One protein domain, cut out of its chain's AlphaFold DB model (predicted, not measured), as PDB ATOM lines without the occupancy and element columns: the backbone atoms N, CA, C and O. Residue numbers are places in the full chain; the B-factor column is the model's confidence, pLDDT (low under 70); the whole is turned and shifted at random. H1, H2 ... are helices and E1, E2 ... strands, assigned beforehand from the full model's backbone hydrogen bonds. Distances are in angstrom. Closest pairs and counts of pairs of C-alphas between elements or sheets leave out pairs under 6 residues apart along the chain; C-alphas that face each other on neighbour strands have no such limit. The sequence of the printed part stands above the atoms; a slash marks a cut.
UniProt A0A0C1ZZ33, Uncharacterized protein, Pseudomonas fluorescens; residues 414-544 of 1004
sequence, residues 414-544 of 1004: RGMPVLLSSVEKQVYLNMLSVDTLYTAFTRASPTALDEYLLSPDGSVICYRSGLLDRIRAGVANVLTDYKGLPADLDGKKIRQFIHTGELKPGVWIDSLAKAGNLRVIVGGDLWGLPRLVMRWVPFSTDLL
ATOM      1  N   ARG A 414     -28.990  25.207 -15.372       64.25
ATOM      2  CA  ARG A 414     -29.294  24.449 -14.146       64.25
ATOM      3  C   ARG A 414     -28.582  25.067 -12.950       64.25
ATOM      4  O   ARG A 414     -27.451  25.531 -13.068       64.25
ATOM      5  N   GLY A 415     -29.225  25.029 -11.784       52.56
ATOM      6  CA  GLY A 415     -28.587  25.404 -10.523       52.56
ATOM      7  C   GLY A 415     -27.470  24.421 -10.169       52.56
ATOM      8  O   GLY A 415     -27.701  23.215 -10.110       52.56
ATOM      9  N   MET A 416     -26.252  24.924  -9.942       56.12
ATOM     10  CA  MET A 416     -25.098  24.089  -9.604       56.12
ATOM     11  C   MET A 416     -24.915  23.983  -8.078       56.12
ATOM     12  O   MET A 416     -24.686  25.000  -7.418       56.12
ATOM     13  N   PRO A 417     -24.916  22.771  -7.503       50.22
ATOM     14  CA  PRO A 417     -24.736  22.530  -6.071       50.22
ATOM     15  C   PRO A 417     -23.287  22.252  -5.702       50.22
ATOM     16  O   PRO A 417     -22.989  21.407  -4.866       50.22
ATOM     17  N   VAL A 418     -22.373  22.955  -6.357       53.47
ATOM     18  CA  VAL A 418     -20.948  22.880  -6.060       53.47
ATOM     19  C   VAL A 418     -20.542  24.165  -5.352       53.47
ATOM     20  O   VAL A 418     -21.053  25.249  -5.654       53.47
ATOM     21  N   LEU A 419     -19.620  24.048  -4.398       57.25
ATOM     22  CA  LEU A 419     -19.082  25.142  -3.582       57.25
ATOM     23  C   LEU A 419     -18.087  26.019  -4.362       57.25
ATOM     24  O   LEU A 419     -16.965  26.285  -3.934       57.25
ATOM     25  N   LEU A 420     -18.515  26.485  -5.527       66.06
ATOM     26  CA  LEU A 420     -17.810  27.461  -6.344       66.06
ATOM     27  C   LEU A 420     -18.230  28.885  -5.944       66.06
ATOM     28  O   LEU A 420     -19.349  29.105  -5.470       66.06
ATOM     29  N   SER A 421     -17.336  29.860  -6.135       72.62
ATOM     30  CA  SER A 421     -17.727  31.275  -6.066       72.62
ATOM     31  C   SER A 421     -18.746  31.586  -7.168       72.62
ATOM     32  O   SER A 421     -18.833  30.850  -8.152       72.62
ATOM     33  N   SER A 422     -19.507  32.676  -7.042       77.56
ATOM     34  CA  SER A 422     -20.499  33.070  -8.058       77.56
ATOM     35  C   SER A 422     -19.891  33.170  -9.463       77.56
ATOM     36  O   SER A 422     -20.480  32.671 -10.418       77.56
ATOM     37  N   VAL A 423     -18.668  33.706  -9.560       81.44
ATOM     38  CA  VAL A 423     -17.901  33.782 -10.813       81.44
ATOM     39  C   VAL A 423     -17.598  32.384 -11.355       81.44
ATOM     40  O   VAL A 423     -17.988  32.073 -12.473       81.44
ATOM     41  N   GLU A 424     -16.972  31.501 -10.569       83.19
ATOM     42  CA  GLU A 424     -16.605  30.149 -11.028       83.19
ATOM     43  C   GLU A 424     -17.831  29.287 -11.382       83.19
ATOM     44  O   GLU A 424     -17.756  28.446 -12.278       83.19
ATOM     45  N   LYS A 425     -18.985  29.519 -10.738       79.56
ATOM     46  CA  LYS A 425     -20.263  28.906 -11.135       79.56
ATOM     47  C   LYS A 425     -20.681  29.350 -12.533       79.56
ATOM     48  O   LYS A 425     -21.016  28.503 -13.355       79.56
ATOM     49  N   GLN A 426     -20.641  30.653 -12.815       82.94
ATOM     50  CA  GLN A 426     -20.952  31.178 -14.147       82.94
ATOM     51  C   GLN A 426     -19.967  30.659 -15.199       82.94
ATOM     52  O   GLN A 426     -20.400  30.271 -16.283       82.94
ATOM     53  N   VAL A 427     -18.675  30.554 -14.863       88.19
ATOM     54  CA  VAL A 427     -17.666  29.929 -15.733       88.19
ATOM     55  C   VAL A 427     -18.053  28.490 -16.076       88.19
ATOM     56  O   VAL A 427     -18.127  28.122 -17.246       88.19
ATOM     57  N   TYR A 428     -18.338  27.671 -15.061       84.75
ATOM     58  CA  TYR A 428     -18.676  26.263 -15.254       84.75
ATOM     59  C   TYR A 428     -19.939  26.071 -16.105       84.75
ATOM     60  O   TYR A 428     -19.976  25.208 -16.983       84.75
ATOM     61  N   LEU A 429     -20.970  26.890 -15.873       82.12
ATOM     62  CA  LEU A 429     -22.230  26.811 -16.610       82.12
ATOM     63  C   LEU A 429     -22.078  27.158 -18.097       82.12
ATOM     64  O   LEU A 429     -22.818  26.601 -18.905       82.12
ATOM     65  N   ASN A 430     -21.090  27.973 -18.468       87.88
ATOM     66  CA  ASN A 430     -20.877  28.445 -19.840       87.88
ATOM     67  C   ASN A 430     -19.600  27.882 -20.501       87.88
ATOM     68  O   ASN A 430     -19.162  28.405 -21.522       87.88
ATOM     69  N   MET A 431     -18.986  26.828 -19.947       88.44
ATOM     70  CA  MET A 431     -17.845  26.122 -20.563       88.44
ATOM     71  C   MET A 431     -18.250  24.755 -21.118       88.44
ATOM     72  O   MET A 431     -19.135  24.111 -20.562       88.44
ATOM     73  N   LEU A 432     -17.566  24.243 -22.147       87.44
ATOM     74  CA  LEU A 432     -17.771  22.866 -22.629       87.44
ATOM     75  C   LEU A 432     -17.600  21.843 -21.497       87.44
ATOM     76  O   LEU A 432     -16.693  21.962 -20.670       87.44
ATOM     77  N   SER A 433     -18.465  20.828 -21.456       84.50
ATOM     78  CA  SER A 433     -18.392  19.804 -20.418       84.50
ATOM     79  C   SER A 433     -17.073  19.034 -20.498       84.50
ATOM     80  O   SER A 433     -16.485  18.840 -21.567       84.50
ATOM     81  N   VAL A 434     -16.620  18.548 -19.344       79.88
ATOM     82  CA  VAL A 434     -15.410  17.721 -19.253       79.88
ATOM     83  C   VAL A 434     -15.531  16.464 -20.118       79.88
ATOM     84  O   VAL A 434     -14.541  16.054 -20.716       79.88
ATOM     85  N   ASP A 435     -16.727  15.870 -20.226       76.50
ATOM     86  CA  ASP A 435     -16.964  14.714 -21.101       76.50
ATOM     87  C   ASP A 435     -16.786  15.073 -22.573       76.50
ATOM     88  O   ASP A 435     -16.053  14.382 -23.273       76.50
ATOM     89  N   THR A 436     -17.377  16.185 -23.015       83.81
ATOM     90  CA  THR A 436     -17.231  16.682 -24.388       83.81
ATOM     91  C   THR A 436     -15.761  16.839 -24.763       83.81
ATOM     92  O   THR A 436     -15.315  16.346 -25.799       83.81
ATOM     93  N   LEU A 437     -14.994  17.510 -23.901       82.50
ATOM     94  CA  LEU A 437     -13.572  17.755 -24.122       82.50
ATOM     95  C   LEU A 437     -12.773  16.450 -24.112       82.50
ATOM     96  O   LEU A 437     -11.951  16.223 -24.995       82.50
ATOM     97  N   TYR A 438     -13.054  15.557 -23.162       77.44
ATOM     98  CA  TYR A 438     -12.397  14.257 -23.073       77.44
ATOM     99  C   TYR A 438     -12.634  13.392 -24.316       77.44
ATOM    100  O   TYR A 438     -11.695  12.808 -24.862       77.44
ATOM    101  N   THR A 439     -13.873  13.347 -24.804       78.06
ATOM    102  CA  THR A 439     -14.233  12.667 -26.051       78.06
ATOM    103  C   THR A 439     -13.518  13.303 -27.241       78.06
ATOM    104  O   THR A 439     -12.985  12.587 -28.084       78.06
ATOM    105  N   ALA A 440     -13.426  14.634 -27.304       79.69
ATOM    106  CA  ALA A 440     -12.683  15.331 -28.357       79.69
ATOM    107  C   ALA A 440     -11.167  15.041 -28.331       79.69
ATOM    108  O   ALA A 440     -10.521  15.059 -29.378       79.69
ATOM    109  N   PHE A 441     -10.597  14.753 -27.155       75.12
ATOM    110  CA  PHE A 441      -9.191  14.359 -26.997       75.12
ATOM    111  C   PHE A 441      -8.932  12.913 -27.417       75.12
ATOM    112  O   PHE A 441      -7.936  12.622 -28.069       75.12
ATOM    113  N   THR A 442      -9.813  11.998 -27.020       72.38
ATOM    114  CA  THR A 442      -9.592  10.548 -27.151       72.38
ATOM    115  C   THR A 442     -10.133   9.954 -28.449       72.38
ATOM    116  O   THR A 442      -9.869   8.792 -28.756       72.38
ATOM    117  N   ARG A 443     -10.877  10.736 -29.239       70.69
ATOM    118  CA  ARG A 443     -11.447  10.289 -30.511       70.69
ATOM    119  C   ARG A 443     -10.340   9.904 -31.498       70.69
ATOM    120  O   ARG A 443      -9.587  10.750 -31.965       70.69
ATOM    121  N   ALA A 444     -10.329   8.639 -31.909       56.34
ATOM    122  CA  ALA A 444      -9.396   8.076 -32.890       56.34
ATOM    123  C   ALA A 444      -9.676   8.502 -34.355       56.34
ATOM    124  O   ALA A 444      -9.345   7.774 -35.289       56.34
ATOM    125  N   SER A 445     -10.338   9.645 -34.576       59.00
ATOM    126  CA  SER A 445     -10.681  10.118 -35.922       59.00
ATOM    127  C   SER A 445      -9.492  10.856 -36.548       59.00
ATOM    128  O   SER A 445      -8.877  11.679 -35.869       59.00
ATOM    129  N   PRO A 446      -9.182  10.634 -37.839       56.41
ATOM    130  CA  PRO A 446      -8.109  11.348 -38.533       56.41
ATOM    131  C   PRO A 446      -8.373  12.858 -38.681       56.41
ATOM    132  O   PRO A 446      -7.451  13.609 -38.994       56.41
ATOM    133  N   THR A 447      -9.607  13.324 -38.451       66.81
ATOM    134  CA  THR A 447      -9.985  14.742 -38.491       66.81
ATOM    135  C   THR A 447     -10.518  15.202 -37.140       66.81
ATOM    136  O   THR A 447     -11.569  14.737 -36.696       66.81
ATOM    137  N   ALA A 448      -9.819  16.147 -36.507       75.56
ATOM    138  CA  ALA A 448     -10.312  16.828 -35.314       75.56
ATOM    139  C   ALA A 448     -11.583  17.620 -35.658       75.56
ATOM    140  O   ALA A 448     -11.571  18.442 -36.578       75.56
ATOM    141  N   LEU A 449     -12.666  17.346 -34.933       88.81
ATOM    142  CA  LEU A 449     -13.925  18.074 -35.066       88.81
ATOM    143  C   LEU A 449     -13.880  19.352 -34.233       88.81
ATOM    144  O   LEU A 449     -13.277  19.380 -33.158       88.81
ATOM    145  N   ASP A 450     -14.563  20.384 -34.717       92.62
ATOM    146  CA  ASP A 450     -14.886  21.538 -33.885       92.62
ATOM    147  C   ASP A 450     -16.024  21.188 -32.923       92.62
ATOM    148  O   ASP A 450     -17.036  20.590 -33.303       92.62
ATOM    149  N   GLU A 451     -15.856  21.565 -31.660       94.00
ATOM    150  CA  GLU A 451     -16.846  21.364 -30.614       94.00
ATOM    151  C   GLU A 451     -17.418  22.724 -30.189       94.00
ATOM    152  O   GLU A 451     -16.776  23.473 -29.451       94.00
ATOM    153  N   TYR A 452     -18.622  23.050 -30.670       96.19
ATOM    154  CA  TYR A 452     -19.319  24.295 -30.334       96.19
ATOM    155  C   TYR A 452     -20.252  24.131 -29.134       96.19
ATOM    156  O   TYR A 452     -21.011  23.156 -29.079       96.19
ATOM    157  N   LEU A 453     -20.246  25.110 -28.229       94.12
ATOM    158  CA  LEU A 453     -21.248  25.292 -27.178       94.12
ATOM    159  C   LEU A 453     -22.018  26.591 -27.420       94.12
ATOM    160  O   LEU A 453     -21.425  27.665 -27.521       94.12
ATOM    161  N   LEU A 454     -23.339  26.457 -27.482       92.88
ATOM    162  CA  LEU A 454     -24.304  27.542 -27.409       92.88
ATOM    163  C   LEU A 454     -24.615  27.755 -25.927       92.88
ATOM    164  O   LEU A 454     -25.356  26.977 -25.316       92.88
ATOM    165  N   SER A 455     -23.945  28.734 -25.332       88.88
ATOM    166  CA  SER A 455     -23.951  28.950 -23.890       88.88
ATOM    167  C   SER A 455     -25.270  29.582 -23.422       88.88
ATOM    168  O   SER A 455     -25.841  30.406 -24.142       88.88
ATOM    169  N   PRO A 456     -25.750  29.252 -22.206       83.94
ATOM    170  CA  PRO A 456     -26.943  29.875 -21.628       83.94
ATOM    171  C   PRO A 456     -26.870  31.402 -21.478       83.94
ATOM    172  O   PRO A 456     -27.903  32.059 -21.504       83.94
ATOM    173  N   ASP A 457     -25.671  31.973 -21.328       83.69
ATOM    174  CA  ASP A 457     -25.446  33.428 -21.274       83.69
ATOM    175  C   ASP A 457     -25.543  34.127 -22.646       83.69
ATOM    176  O   ASP A 457     -25.344  35.334 -22.749       83.69
ATOM    177  N   GLY A 458     -25.825  33.372 -23.709       86.38
ATOM    178  CA  GLY A 458     -25.889  33.875 -25.071       86.38
ATOM    179  C   GLY A 458     -24.539  33.972 -25.787       86.38
ATOM    180  O   GLY A 458     -24.490  34.406 -26.936       86.38
ATOM    181  N   SER A 459     -23.437  33.539 -25.183       91.38
ATOM    182  CA  SER A 459     -22.172  33.416 -25.906       91.38
ATOM    183  C   SER A 459     -22.122  32.133 -26.748       91.38
ATOM    184  O   SER A 459     -22.824  31.150 -26.498       91.38
ATOM    185  N   VAL A 460     -21.281  32.132 -27.782       94.88
ATOM    186  CA  VAL A 460     -20.978  30.937 -28.582       94.88
ATOM    187  C   VAL A 460     -19.481  30.725 -28.556       94.88
ATOM    188  O   VAL A 460     -18.723  31.582 -29.012       94.88
ATOM    189  N   ILE A 461     -19.056  29.570 -28.056       95.12
ATOM    190  CA  ILE A 461     -17.643  29.194 -28.000       95.12
ATOM    191  C   ILE A 461     -17.382  27.950 -28.835       95.12
ATOM    192  O   ILE A 461     -18.225  27.061 -28.939       95.12
ATOM    193  N   CYS A 462     -16.187  27.880 -29.406       95.06
ATOM    194  CA  CYS A 462     -15.709  26.749 -30.182       95.06
ATOM    195  C   CYS A 462     -14.382  26.268 -29.613       95.06
ATOM    196  O   CYS A 462     -13.469  27.065 -29.396       95.06
ATOM    197  N   TYR A 463     -14.240  24.957 -29.459       91.94
ATOM    198  CA  TYR A 463     -12.968  24.336 -29.127       91.94
ATOM    199  C   TYR A 463     -12.588  23.284 -30.166       91.94
ATOM    200  O   TYR A 463     -13.381  22.395 -30.473       91.94
ATOM    201  N   ARG A 464     -11.352  23.352 -30.664       88.25
ATOM    202  CA  ARG A 464     -10.730  22.282 -31.452       88.25
ATOM    203  C   ARG A 464      -9.580  21.679 -30.660       88.25
ATOM    204  O   ARG A 464      -8.690  22.411 -30.212       88.25
ATOM    205  N   SER A 465      -9.587  20.353 -30.507       76.00
ATOM    206  CA  SER A 465      -8.524  19.658 -29.781       76.00
ATOM    207  C   SER A 465      -7.170  19.848 -30.472       76.00
ATOM    208  O   SER A 465      -7.029  19.708 -31.688       76.00
ATOM    209  N   GLY A 466      -6.177  20.242 -29.674       68.00
ATOM    210  CA  GLY A 466      -4.771  20.275 -30.075       68.00
ATOM    211  C   GLY A 466      -4.089  18.921 -29.857       68.00
ATOM    212  O   GLY A 466      -4.729  17.930 -29.511       68.00
ATOM    213  N   LEU A 467      -2.763  18.881 -30.014       64.25
ATOM    214  CA  LEU A 467      -1.956  17.694 -29.698       64.25
ATOM    215  C   LEU A 467      -2.155  17.284 -28.229       64.25
ATOM    216  O   LEU A 467      -1.856  18.061 -27.320       64.25
ATOM    217  N   LEU A 468      -2.620  16.051 -28.012       62.50
ATOM    218  CA  LEU A 468      -3.000  15.499 -26.706       62.50
ATOM    219  C   LEU A 468      -1.898  15.644 -25.640       62.50
ATOM    220  O   LEU A 468      -2.189  15.943 -24.482       62.50
ATOM    221  N   ASP A 469      -0.631  15.518 -26.038       61.88
ATOM    222  CA  ASP A 469       0.523  15.649 -25.142       61.88
ATOM    223  C   ASP A 469       0.690  17.068 -24.578       61.88
ATOM    224  O   ASP A 469       1.074  17.230 -23.419       61.88
ATOM    225  N   ARG A 470       0.332  18.111 -25.343       64.88
ATOM    226  CA  ARG A 470       0.351  19.503 -24.850       64.88
ATOM    227  C   ARG A 470      -0.730  19.741 -23.807       64.88
ATOM    228  O   ARG A 470      -0.497  20.445 -22.830       64.88
ATOM    229  N   ILE A 471      -1.898  19.132 -24.003       62.16
ATOM    230  CA  ILE A 471      -3.018  19.216 -23.063       62.16
ATOM    231  C   ILE A 471      -2.650  18.486 -21.772       62.16
ATOM    232  O   ILE A 471      -2.788  19.059 -20.697       62.16
ATOM    233  N   ARG A 472      -2.084  17.276 -21.867       63.47
ATOM    234  CA  ARG A 472      -1.565  16.541 -20.702       63.47
ATOM    235  C   ARG A 472      -0.519  17.347 -19.935       63.47
ATOM    236  O   ARG A 472      -0.628  17.436 -18.718       63.47
ATOM    237  N   ALA A 473       0.433  17.981 -20.622       62.94
ATOM    238  CA  ALA A 473       1.437  18.837 -19.988       62.94
ATOM    239  C   ALA A 473       0.826  20.084 -19.317       62.94
ATOM    240  O   ALA A 473       1.197  20.425 -18.197       62.94
ATOM    241  N   GLY A 474      -0.147  20.742 -19.959       62.72
ATOM    242  CA  GLY A 474      -0.851  21.896 -19.387       62.72
ATOM    243  C   GLY A 474      -1.676  21.539 -18.149       62.72
ATOM    244  O   GLY A 474      -1.643  22.255 -17.152       62.72
ATOM    245  N   VAL A 475      -2.359  20.391 -18.178       60.09
ATOM    246  CA  VAL A 475      -3.101  19.851 -17.030       60.09
ATOM    247  C   VAL A 475      -2.144  19.402 -15.924       60.09
ATOM    248  O   VAL A 475      -2.419  19.647 -14.752       60.09
ATOM    249  N   ALA A 476      -0.989  18.834 -16.283       62.31
ATOM    250  CA  ALA A 476       0.059  18.481 -15.332       62.31
ATOM    251  C   ALA A 476       0.658  19.664 -14.600       62.31
ATOM    252  O   ALA A 476       0.791  19.588 -13.385       62.31
ATOM    253  N   ASN A 477       0.894  20.768 -15.294       64.00
ATOM    254  CA  ASN A 477       1.383  21.989 -14.669       64.00
ATOM    255  C   ASN A 477       0.352  22.647 -13.735       64.00
ATOM    256  O   ASN A 477       0.731  23.264 -12.746       64.00
ATOM    257  N   VAL A 478      -0.951  22.517 -14.015       61.19
ATOM    258  CA  VAL A 478      -2.003  23.008 -13.102       61.19
ATOM    259  C   VAL A 478      -2.136  22.113 -11.873       61.19
ATOM    260  O   VAL A 478      -2.372  22.607 -10.775       61.19
ATOM    261  N   LEU A 479      -1.982  20.800 -12.045       54.69
ATOM    262  CA  LEU A 479      -2.142  19.818 -10.973       54.69
ATOM    263  C   LEU A 479      -0.844  19.534 -10.200       54.69
ATOM    264  O   LEU A 479      -0.898  18.872  -9.169       54.69
ATOM    265  N   THR A 480       0.319  20.052 -10.612       55.56
ATOM    266  CA  THR A 480       1.560  19.979  -9.813       55.56
ATOM    267  C   THR A 480       1.447  20.698  -8.468       55.56
ATOM    268  O   THR A 480       2.056  20.245  -7.501       55.56
ATOM    269  N   ASP A 481       0.601  21.729  -8.365       52.75
ATOM    270  CA  ASP A 481       0.256  22.378  -7.089       52.75
ATOM    271  C   ASP A 481      -0.694  21.516  -6.220       52.75
ATOM    272  O   ASP A 481      -0.847  21.753  -5.022       52.75
ATOM    273  N   TYR A 482      -1.295  20.469  -6.802       49.00
ATOM    274  CA  TYR A 482      -2.338  19.622  -6.218       49.00
ATOM    275  C   TYR A 482      -1.941  18.136  -6.305       49.00
ATOM    276  O   TYR A 482      -2.502  17.365  -7.074       49.00
ATOM    277  N   LYS A 483      -0.914  17.752  -5.529       45.62
ATOM    278  CA  LYS A 483      -0.448  16.372  -5.247       45.62
ATOM    279  C   LYS A 483      -0.828  15.297  -6.292       45.62
ATOM    280  O   LYS A 483      -1.625  14.410  -6.012       45.62
ATOM    281  N   GLY A 484      -0.123  15.303  -7.424       52.41
ATOM    282  CA  GLY A 484       0.113  14.121  -8.263       52.41
ATOM    283  C   GLY A 484      -1.041  13.705  -9.182       52.41
ATOM    284  O   GLY A 484      -2.050  13.152  -8.754       52.41
ATOM    285  N   LEU A 485      -0.841  13.868 -10.490       47.12
ATOM    286  CA  LEU A 485      -1.729  13.303 -11.506       47.12
ATOM    287  C   LEU A 485      -1.628  11.770 -11.578       47.12
ATOM    288  O   LEU A 485      -0.521  11.230 -11.590       47.12
ATOM    289  N   PRO A 486      -2.753  11.055 -11.750       50.03
ATOM    290  CA  PRO A 486      -2.739   9.685 -12.247       50.03
ATOM    291  C   PRO A 486      -2.213   9.626 -13.691       50.03
ATOM    292  O   PRO A 486      -2.475  10.530 -14.483       50.03
ATOM    293  N   ALA A 487      -1.535   8.529 -14.051       50.00
ATOM    294  CA  ALA A 487      -1.003   8.288 -15.401       50.00
ATOM    295  C   ALA A 487      -2.081   8.318 -16.506       50.00
ATOM    296  O   ALA A 487      -1.795   8.690 -17.644       50.00
ATOM    297  N   ASP A 488      -3.328   8.007 -16.143       56.44
ATOM    298  CA  ASP A 488      -4.485   8.063 -17.026       56.44
ATOM    299  C   ASP A 488      -5.342   9.291 -16.694       56.44
ATOM    300  O   ASP A 488      -6.006   9.351 -15.650       56.44
ATOM    301  N   LEU A 489      -5.338  10.280 -17.599       58.84
ATOM    302  CA  LEU A 489      -6.338  11.347 -17.598       58.84
ATOM    303  C   LEU A 489      -7.709  10.685 -17.811       58.84
ATOM    304  O   LEU A 489      -7.964  10.113 -18.871       58.84
ATOM    305  N   ASP A 490      -8.578  10.755 -16.808       68.12
ATOM    306  CA  ASP A 490      -9.958  10.269 -16.860       68.12
ATOM    307  C   ASP A 490     -10.895  11.458 -16.623       68.12
ATOM    308  O   ASP A 490     -10.765  12.179 -15.627       68.12
ATOM    309  N   GLY A 491     -11.854  11.663 -17.529       67.00
ATOM    310  CA  GLY A 491     -12.864  12.715 -17.408       67.00
ATOM    311  C   GLY A 491     -13.640  12.658 -16.084       67.00
ATOM    312  O   GLY A 491     -14.031  13.705 -15.568       67.00
ATOM    313  N   LYS A 492     -13.802  11.471 -15.477       70.12
ATOM    314  CA  LYS A 492     -14.435  11.326 -14.154       70.12
ATOM    315  C   LYS A 492     -13.621  12.010 -13.051       70.12
ATOM    316  O   LYS A 492     -14.196  12.724 -12.235       70.12
ATOM    317  N   LYS A 493     -12.294  11.853 -13.060       71.12
ATOM    318  CA  LYS A 493     -11.393  12.477 -12.074       71.12
ATOM    319  C   LYS A 493     -11.325  13.993 -12.238       71.12
ATOM    320  O   LYS A 493     -11.382  14.711 -11.250       71.12
ATOM    321  N   ILE A 494     -11.282  14.490 -13.476       72.00
ATOM    322  CA  ILE A 494     -11.298  15.940 -13.740       72.00
ATOM    323  C   ILE A 494     -12.597  16.566 -13.216       72.00
ATOM    324  O   ILE A 494     -12.558  17.600 -12.554       72.00
ATOM    325  N   ARG A 495     -13.751  15.924 -13.457       74.94
ATOM    326  CA  ARG A 495     -15.023  16.376 -12.870       74.94
ATOM    327  C   ARG A 495     -14.980  16.376 -11.349       74.94
ATOM    328  O   ARG A 495     -15.402  17.360 -10.754       74.94
ATOM    329  N   GLN A 496     -14.450  15.311 -10.748       72.00
ATOM    330  CA  GLN A 496     -14.307  15.209  -9.300       72.00
ATOM    331  C   GLN A 496     -13.487  16.378  -8.740       72.00
ATOM    332  O   GLN A 496     -13.972  17.042  -7.836       72.00
ATOM    333  N   PHE A 497     -12.332  16.708  -9.325       73.06
ATOM    334  CA  PHE A 497     -11.517  17.846  -8.877       73.06
ATOM    335  C   PHE A 497     -12.232  19.197  -8.998       73.06
ATOM    336  O   PHE A 497     -12.074  20.061  -8.138       73.06
ATOM    337  N   ILE A 498     -13.046  19.398 -10.038       73.75
ATOM    338  CA  ILE A 498     -13.857  20.619 -10.159       73.75
ATOM    339  C   ILE A 498     -14.962  20.651  -9.095       73.75
ATOM    340  O   ILE A 498     -15.243  21.701  -8.518       73.75
ATOM    341  N   HIS A 499     -15.584  19.505  -8.814       69.50
ATOM    342  CA  HIS A 499     -16.652  19.380  -7.818       69.50
ATOM    343  C   HIS A 499     -16.145  19.493  -6.374       69.50
ATOM    344  O   HIS A 499     -16.840  20.069  -5.540       69.50
ATOM    345  N   THR A 500     -14.935  19.021  -6.071       64.81
ATOM    346  CA  THR A 500     -14.298  19.213  -4.755       64.81
ATOM    347  C   THR A 500     -13.686  20.608  -4.597       64.81
ATOM    348  O   THR A 500     -13.367  21.022  -3.483       64.81
ATOM    349  N   GLY A 501     -13.566  21.372  -5.690       65.75
ATOM    350  CA  GLY A 501     -12.970  22.709  -5.709       65.75
ATOM    351  C   GLY A 501     -11.438  22.715  -5.771       65.75
ATOM    352  O   GLY A 501     -10.846  23.790  -5.682       65.75
ATOM    353  N   GLU A 502     -10.808  21.549  -5.947       69.88
ATOM    354  CA  GLU A 502      -9.362  21.389  -6.169       69.88
ATOM    355  C   GLU A 502      -8.917  21.980  -7.516       69.88
ATOM    356  O   GLU A 502      -7.819  22.517  -7.628       69.88
ATOM    357  N   LEU A 503      -9.788  21.953  -8.530       74.88
ATOM    358  CA  LEU A 503      -9.558  22.579  -9.833       74.88
ATOM    359  C   LEU A 503     -10.622  23.642 -10.116       74.88
ATOM    360  O   LEU A 503     -11.803  23.337 -10.274       74.88
ATOM    361  N   LYS A 504     -10.208  24.906 -10.244       82.25
ATOM    362  CA  LYS A 504     -11.123  25.993 -10.622       82.25
ATOM    363  C   LYS A 504     -11.482  25.921 -12.115       82.25
ATOM    364  O   LYS A 504     -10.561  25.829 -12.934       82.25
ATOM    365  N   PRO A 505     -12.771  26.034 -12.491       86.31
ATOM    366  CA  PRO A 505     -13.202  26.127 -13.888       86.31
ATOM    367  C   PRO A 505     -12.427  27.160 -14.718       86.31
ATOM    368  O   PRO A 505     -12.010  26.851 -15.832       86.31
ATOM    369  N   GLY A 506     -12.156  28.354 -14.181       87.12
ATOM    370  CA  GLY A 506     -11.411  29.377 -14.920       87.12
ATOM    371  C   GLY A 506      -9.966  28.986 -15.243       87.12
ATOM    372  O   GLY A 506      -9.485  29.243 -16.346       87.12
ATOM    373  N   VAL A 507      -9.290  28.290 -14.322       83.00
ATOM    374  CA  VAL A 507      -7.928  27.765 -14.543       83.00
ATOM    375  C   VAL A 507      -7.946  26.635 -15.573       83.00
ATOM    376  O   VAL A 507      -7.071  26.564 -16.435       83.00
ATOM    377  N   TRP A 508      -8.962  25.772 -15.514       83.94
ATOM    378  CA  TRP A 508      -9.172  24.720 -16.504       83.94
ATOM    379  C   TRP A 508      -9.306  25.295 -17.924       83.94
ATOM    380  O   TRP A 508      -8.603  24.852 -18.832       83.94
ATOM    381  N   ILE A 509     -10.136  26.326 -18.110       88.19
ATOM    382  CA  ILE A 509     -10.332  26.987 -19.411       88.19
ATOM    383  C   ILE A 509      -9.056  27.669 -19.904       88.19
ATOM    384  O   ILE A 509      -8.709  27.518 -21.074       88.19
ATOM    385  N   ASP A 510      -8.335  28.387 -19.041       85.19
ATOM    386  CA  ASP A 510      -7.077  29.038 -19.427       85.19
ATOM    387  C   ASP A 510      -6.023  28.015 -19.895       85.19
ATOM    388  O   ASP A 510      -5.316  28.244 -20.878       85.19
ATOM    389  N   SER A 511      -5.965  26.832 -19.271       79.44
ATOM    390  CA  SER A 511      -5.120  25.735 -19.760       79.44
ATOM    391  C   SER A 511      -5.573  25.187 -21.113       79.44
ATOM    392  O   SER A 511      -4.727  24.897 -21.962       79.44
ATOM    393  N   LEU A 512      -6.882  25.074 -21.361       80.88
ATOM    394  CA  LEU A 512      -7.400  24.670 -22.674       80.88
ATOM    395  C   LEU A 512      -7.073  25.695 -23.761       80.88
ATOM    396  O   LEU A 512      -6.695  25.298 -24.862       80.88
ATOM    397  N   ALA A 513      -7.182  26.988 -23.445       84.94
ATOM    398  CA  ALA A 513      -6.821  28.088 -24.334       84.94
ATOM    399  C   ALA A 513      -5.340  28.032 -24.744       84.94
ATOM    400  O   ALA A 513      -5.006  28.208 -25.911       84.94
ATOM    401  N   LYS A 514      -4.446  27.709 -23.800       79.75
ATOM    402  CA  LYS A 514      -3.004  27.554 -24.061       79.75
ATOM    403  C   LYS A 514      -2.656  26.292 -24.854       79.75
ATOM    404  O   LYS A 514      -1.668  26.283 -25.589       79.75
ATOM    405  N   ALA A 515      -3.413  25.211 -24.669       73.56
ATOM    406  CA  ALA A 515      -3.080  23.897 -25.220       73.56
ATOM    407  C   ALA A 515      -3.801  23.553 -26.538       73.56
ATOM    408  O   ALA A 515      -3.342  22.670 -27.269       73.56
ATOM    409  N   GLY A 516      -4.914  24.222 -26.848       75.81
ATOM    410  CA  GLY A 516      -5.740  23.984 -28.035       75.81
ATOM    411  C   GLY A 516      -6.159  25.273 -28.741       75.81
ATOM    412  O   GLY A 516      -5.592  26.335 -28.511       75.81
ATOM    413  N   ASN A 517      -7.148  25.172 -29.631       86.56
ATOM    414  CA  ASN A 517      -7.710  26.327 -30.332       86.56
ATOM    415  C   ASN A 517      -9.100  26.626 -29.760       86.56
ATOM    416  O   ASN A 517     -10.093  26.021 -30.171       86.56
ATOM    417  N   LEU A 518      -9.133  27.506 -28.758       91.56
ATOM    418  CA  LEU A 518     -10.355  28.001 -28.130       91.56
ATOM    419  C   LEU A 518     -10.726  29.353 -28.742       91.56
ATOM    420  O   LEU A 518      -9.929  30.289 -28.709       91.56
ATOM    421  N   ARG A 519     -11.938  29.471 -29.282       93.50
ATOM    422  CA  ARG A 519     -12.437  30.689 -29.930       93.50
ATOM    423  C   ARG A 519     -13.762  31.108 -29.320       93.50
ATOM    424  O   ARG A 519     -14.628  30.270 -29.083       93.50
ATOM    425  N   VAL A 520     -13.917  32.409 -29.114       94.75
ATOM    426  CA  VAL A 520     -15.212  33.044 -28.862       94.75
ATOM    427  C   VAL A 520     -15.743  33.496 -30.216       94.75
ATOM    428  O   VAL A 520     -15.084  34.288 -30.883       94.75
ATOM    429  N   ILE A 521     -16.889  32.958 -30.626       95.25
ATOM    430  CA  ILE A 521     -17.552  33.265 -31.901       95.25
ATOM    431  C   ILE A 521     -18.569  34.384 -31.699       95.25
ATOM    432  O   ILE A 521     -18.537  35.393 -32.391       95.25
ATOM    433  N   VAL A 522     -19.432  34.230 -30.692       92.25
ATOM    434  CA  VAL A 522     -20.328  35.287 -30.217       92.25
ATOM    435  C   VAL A 522     -19.943  35.604 -28.787       92.25
ATOM    436  O   VAL A 522     -19.861  34.704 -27.948       92.25
ATOM    437  N   GLY A 523     -19.651  36.876 -28.543       89.06
ATOM    438  CA  GLY A 523     -19.238  37.361 -27.238       89.06
ATOM    439  C   GLY A 523     -20.391  37.484 -26.248       89.06
ATOM    440  O   GLY A 523     -21.560  37.387 -26.606       89.06
ATOM    441  N   GLY A 524     -20.028  37.727 -24.999       86.75
ATOM    442  CA  GLY A 524     -20.930  38.045 -23.896       86.75
ATOM    443  C   GLY A 524     -20.112  38.559 -22.717       86.75
ATOM    444  O   GLY A 524     -18.880  38.557 -22.791       86.75
ATOM    445  N   ASP A 525     -20.762  38.958 -21.629       87.06
ATOM    446  CA  ASP A 525     -20.075  39.551 -20.472       87.06
ATOM    447  C   ASP A 525     -18.975  38.630 -19.929       87.06
ATOM    448  O   ASP A 525     -17.858  39.059 -19.657       87.06
ATOM    449  N   LEU A 526     -19.249  37.326 -19.845       89.69
ATOM    450  CA  LEU A 526     -18.309  36.350 -19.304       89.69
ATOM    451  C   LEU A 526     -17.101  36.099 -20.222       89.69
ATOM    452  O   LEU A 526     -15.954  36.100 -19.766       89.69
ATOM    453  N   TRP A 527     -17.359  35.840 -21.507       90.12
ATOM    454  CA  TRP A 527     -16.347  35.421 -22.484       90.12
ATOM    455  C   TRP A 527     -15.644  36.597 -23.185       90.12
ATOM    456  O   TRP A 527     -14.551  36.440 -23.739       90.12
ATOM    457  N   GLY A 528     -16.217  37.798 -23.113       88.62
ATOM    458  CA  GLY A 528     -15.769  39.003 -23.805       88.62
ATOM    459  C   GLY A 528     -15.981  38.947 -25.321       88.62
ATOM    460  O   GLY A 528     -16.717  38.108 -25.831       88.62
ATOM    461  N   LEU A 529     -15.310  39.841 -26.052       88.00
ATOM    462  CA  LEU A 529     -15.464  40.001 -27.505       88.00
ATOM    463  C   LEU A 529     -15.026  38.758 -28.316       88.00
ATOM    464  O   LEU A 529     -14.094  38.065 -27.881       88.00
ATOM    465  N   PRO A 530     -15.613  38.521 -29.510       91.56
ATOM    466  CA  PRO A 530     -15.200  37.458 -30.429       91.56
ATOM    467  C   PRO A 530     -13.703  37.495 -30.762       91.56
ATOM    468  O   PRO A 530     -13.188  38.518 -31.219       91.56
ATOM    469  N   ARG A 531     -12.990  36.391 -30.502       91.75
ATOM    470  CA  ARG A 531     -11.528  36.280 -30.674       91.75
ATOM    471  C   ARG A 531     -11.013  34.850 -30.531       91.75
ATOM    472  O   ARG A 531     -11.653  33.998 -29.913       91.75
ATOM    473  N   LEU A 532      -9.782  34.626 -30.992       91.06
ATOM    474  CA  LEU A 532      -8.958  33.504 -30.538       91.06
ATOM    475  C   LEU A 532      -8.492  33.754 -29.095       91.06
ATOM    476  O   LEU A 532      -7.899  34.790 -28.788       91.06
ATOM    477  N   VAL A 533      -8.755  32.806 -28.201       89.94
ATOM    478  CA  VAL A 533      -8.428  32.917 -26.778       89.94
ATOM    479  C   VAL A 533      -7.029  32.357 -26.538       89.94
ATOM    480  O   VAL A 533      -6.831  31.149 -26.549       89.94
ATOM    481  N   MET A 534      -6.062  33.244 -26.295       85.31
ATOM    482  CA  MET A 534      -4.681  32.863 -25.938       85.31
ATOM    483  C   MET A 534      -4.460  32.789 -24.421       85.31
ATOM    484  O   MET A 534      -3.638  32.018 -23.931       85.31
ATOM    485  N   ARG A 535      -5.195  33.620 -23.680       86.00
ATOM    486  CA  ARG A 535      -5.262  33.659 -22.219       86.00
ATOM    487  C   ARG A 535      -6.682  34.039 -21.844       86.00
ATOM    488  O   ARG A 535      -7.230  34.972 -22.439       86.00
ATOM    489  N   TRP A 536      -7.266  33.334 -20.885       88.12
ATOM    490  CA  TRP A 536      -8.652  33.552 -20.497       88.12
ATOM    491  C   TRP A 536      -8.778  34.042 -19.058       88.12
ATOM    492  O   TRP A 536      -8.166  33.495 -18.142       88.12
ATOM    493  N   VAL A 537      -9.597  35.076 -18.876       85.62
ATOM    494  CA  VAL A 537     -10.058  35.569 -17.576       85.62
ATOM    495  C   VAL A 537     -11.545  35.923 -17.696       85.62
ATOM    496  O   VAL A 537     -11.947  36.435 -18.747       85.62
ATOM    497  N   PRO A 538     -12.363  35.650 -16.665       85.75
ATOM    498  CA  PRO A 538     -13.784  35.990 -16.686       85.75
ATOM    499  C   PRO A 538     -13.965  37.514 -16.723       85.75
ATOM    500  O   PRO A 538     -13.167  38.233 -16.123       85.75
ATOM    501  N   PHE A 539     -15.001  37.996 -17.418       84.12
ATOM    502  CA  PHE A 539     -15.340  39.429 -17.510       84.12
ATOM    503  C   PHE A 539     -14.226  40.300 -18.114       84.12
ATOM    504  O   PHE A 539     -14.041  41.465 -17.783       84.12
ATOM    505  N   SER A 540     -13.454  39.718 -19.041       67.50
ATOM    506  CA  SER A 540     -12.272  40.353 -19.646       67.50
ATOM    507  C   SER A 540     -12.521  41.686 -20.370       67.50
ATOM    508  O   SER A 540     -11.571  42.441 -20.572       67.50
ATOM    509  N   THR A 541     -13.757  41.983 -20.775       62.44
ATOM    510  CA  THR A 541     -14.133  43.270 -21.388       62.44
ATOM    511  C   THR A 541     -13.922  44.451 -20.448       62.44
ATOM    512  O   THR A 541     -13.572  45.528 -20.925       62.44
ATOM    513  N   ASP A 542     -13.987  44.229 -19.134       52.50
ATOM    514  CA  ASP A 542     -13.768  45.254 -18.105       52.50
ATOM    515  C   ASP A 542     -12.297  45.707 -18.012       52.50
ATOM    516  O   ASP A 542     -11.970  46.657 -17.302       52.50
ATOM    517  N   LEU A 543     -11.387  45.023 -18.720       54.19
ATOM    518  CA  LEU A 543      -9.939  45.250 -18.669       54.19
ATOM    519  C   LEU A 543      -9.375  45.930 -19.929       54.19
ATOM    520  O   LEU A 543      -8.162  46.142 -20.010       54.19
ATOM    521  N   LEU A 544     -10.206  46.237 -20.934       62.16
ATOM    522  CA  LEU A 544      -9.738  46.883 -22.162       62.16
ATOM    523  C   LEU A 544      -9.456  48.380 -21.924       62.16
ATOM    524  O   LEU A 544     -10.246  49.048 -21.257       62.16
TER     525      LEU A 544
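This is residues 414 to 544 of the 1004 residues of an uncharacterized protein of Pseudomonas fluorescens (UniProt A0A0C1ZZ33). H5 runs near the middle of a rounded body, with H1 packed near its first residues, H3 packed on it, and a small sheet of three strands that its residues 509 to 515 only graze. H2 lies over E1 and E2 of this sheet, H4 packs on H2, and after E3 residues 523 to 539, with no named element, lead to the small H6, far from the middle. The 131 printed residues hold six named helices and three named strands, in the order H1 H2 E1 E2 H3 H4 H5 E3 H6, of mixed class; the sheet, E1 E2 E3, is antiparallel. The whole is compact, with a radius of gyration of the C-alphas of 14.2 A and spans of 38 by 37 by 28 A.

H1, residues 422 to 429, touches H5, residues 505 to 515, at a steep tilt of 54 degrees, the same way; their closest C-alphas, of Tyr 428 and Pro 505, are 5.6 A apart. H2, residues 434 to 442, is on the sheet at a height over the sheet of 10.2 A. E1, residues 450 to 454, and E2, residues 460 to 464, form an antiparallel hairpin, with N 451 and O 463 at 2.9 A, within hydrogen-bond range. H2 lies over E2 and only just over E1, on which 3 of its C-alphas fall, and runs along the strands, at 16 degrees to E2 on the local plane. H3, residues 468 to 479, touches H5, opposite ways, at a tilt of 38 degrees, only just steep; the closest C-alphas, of Ile 471 and Ala 515, are 5.2 A apart. H4, residues 491 to 500, touches H2 at a shallow tilt of 30 degrees, opposite ways; the closest C-alphas, of Asp 435 and Gly 491, are 5.9 A apart. E3, residues 517 to 522, is the antiparallel neighbour of E2, with N 462 and O 519 at 2.9 A, within hydrogen-bond range. Residues 519 to 520 of E3 also pair, antiparallel, with residues 531 to 532. H6, residues 540 to 543, touches no helix. In H1 to H5 every O i to N i+4 pair is within hydrogen-bond range; H6 is too short for such a pair.

H1 begins at C-alpha 422, (-20.499, 33.070, -8.058). H3 measures 16.3 A from first to last C-alpha, H5 15.4 A and E3 15.5 A. H6 ends at C-alpha 543, (-9.939, 45.250, -18.669).

The two C-alphas farthest apart, of Ala 444 and Leu 544, are 40.3 A apart. The printed part has no cut. The links H3 to H4 and E3 to H6 are long. The mean pLDDT of the printed part is 75.6; it is under 70 in 46 residues, among them residues 466 to 491.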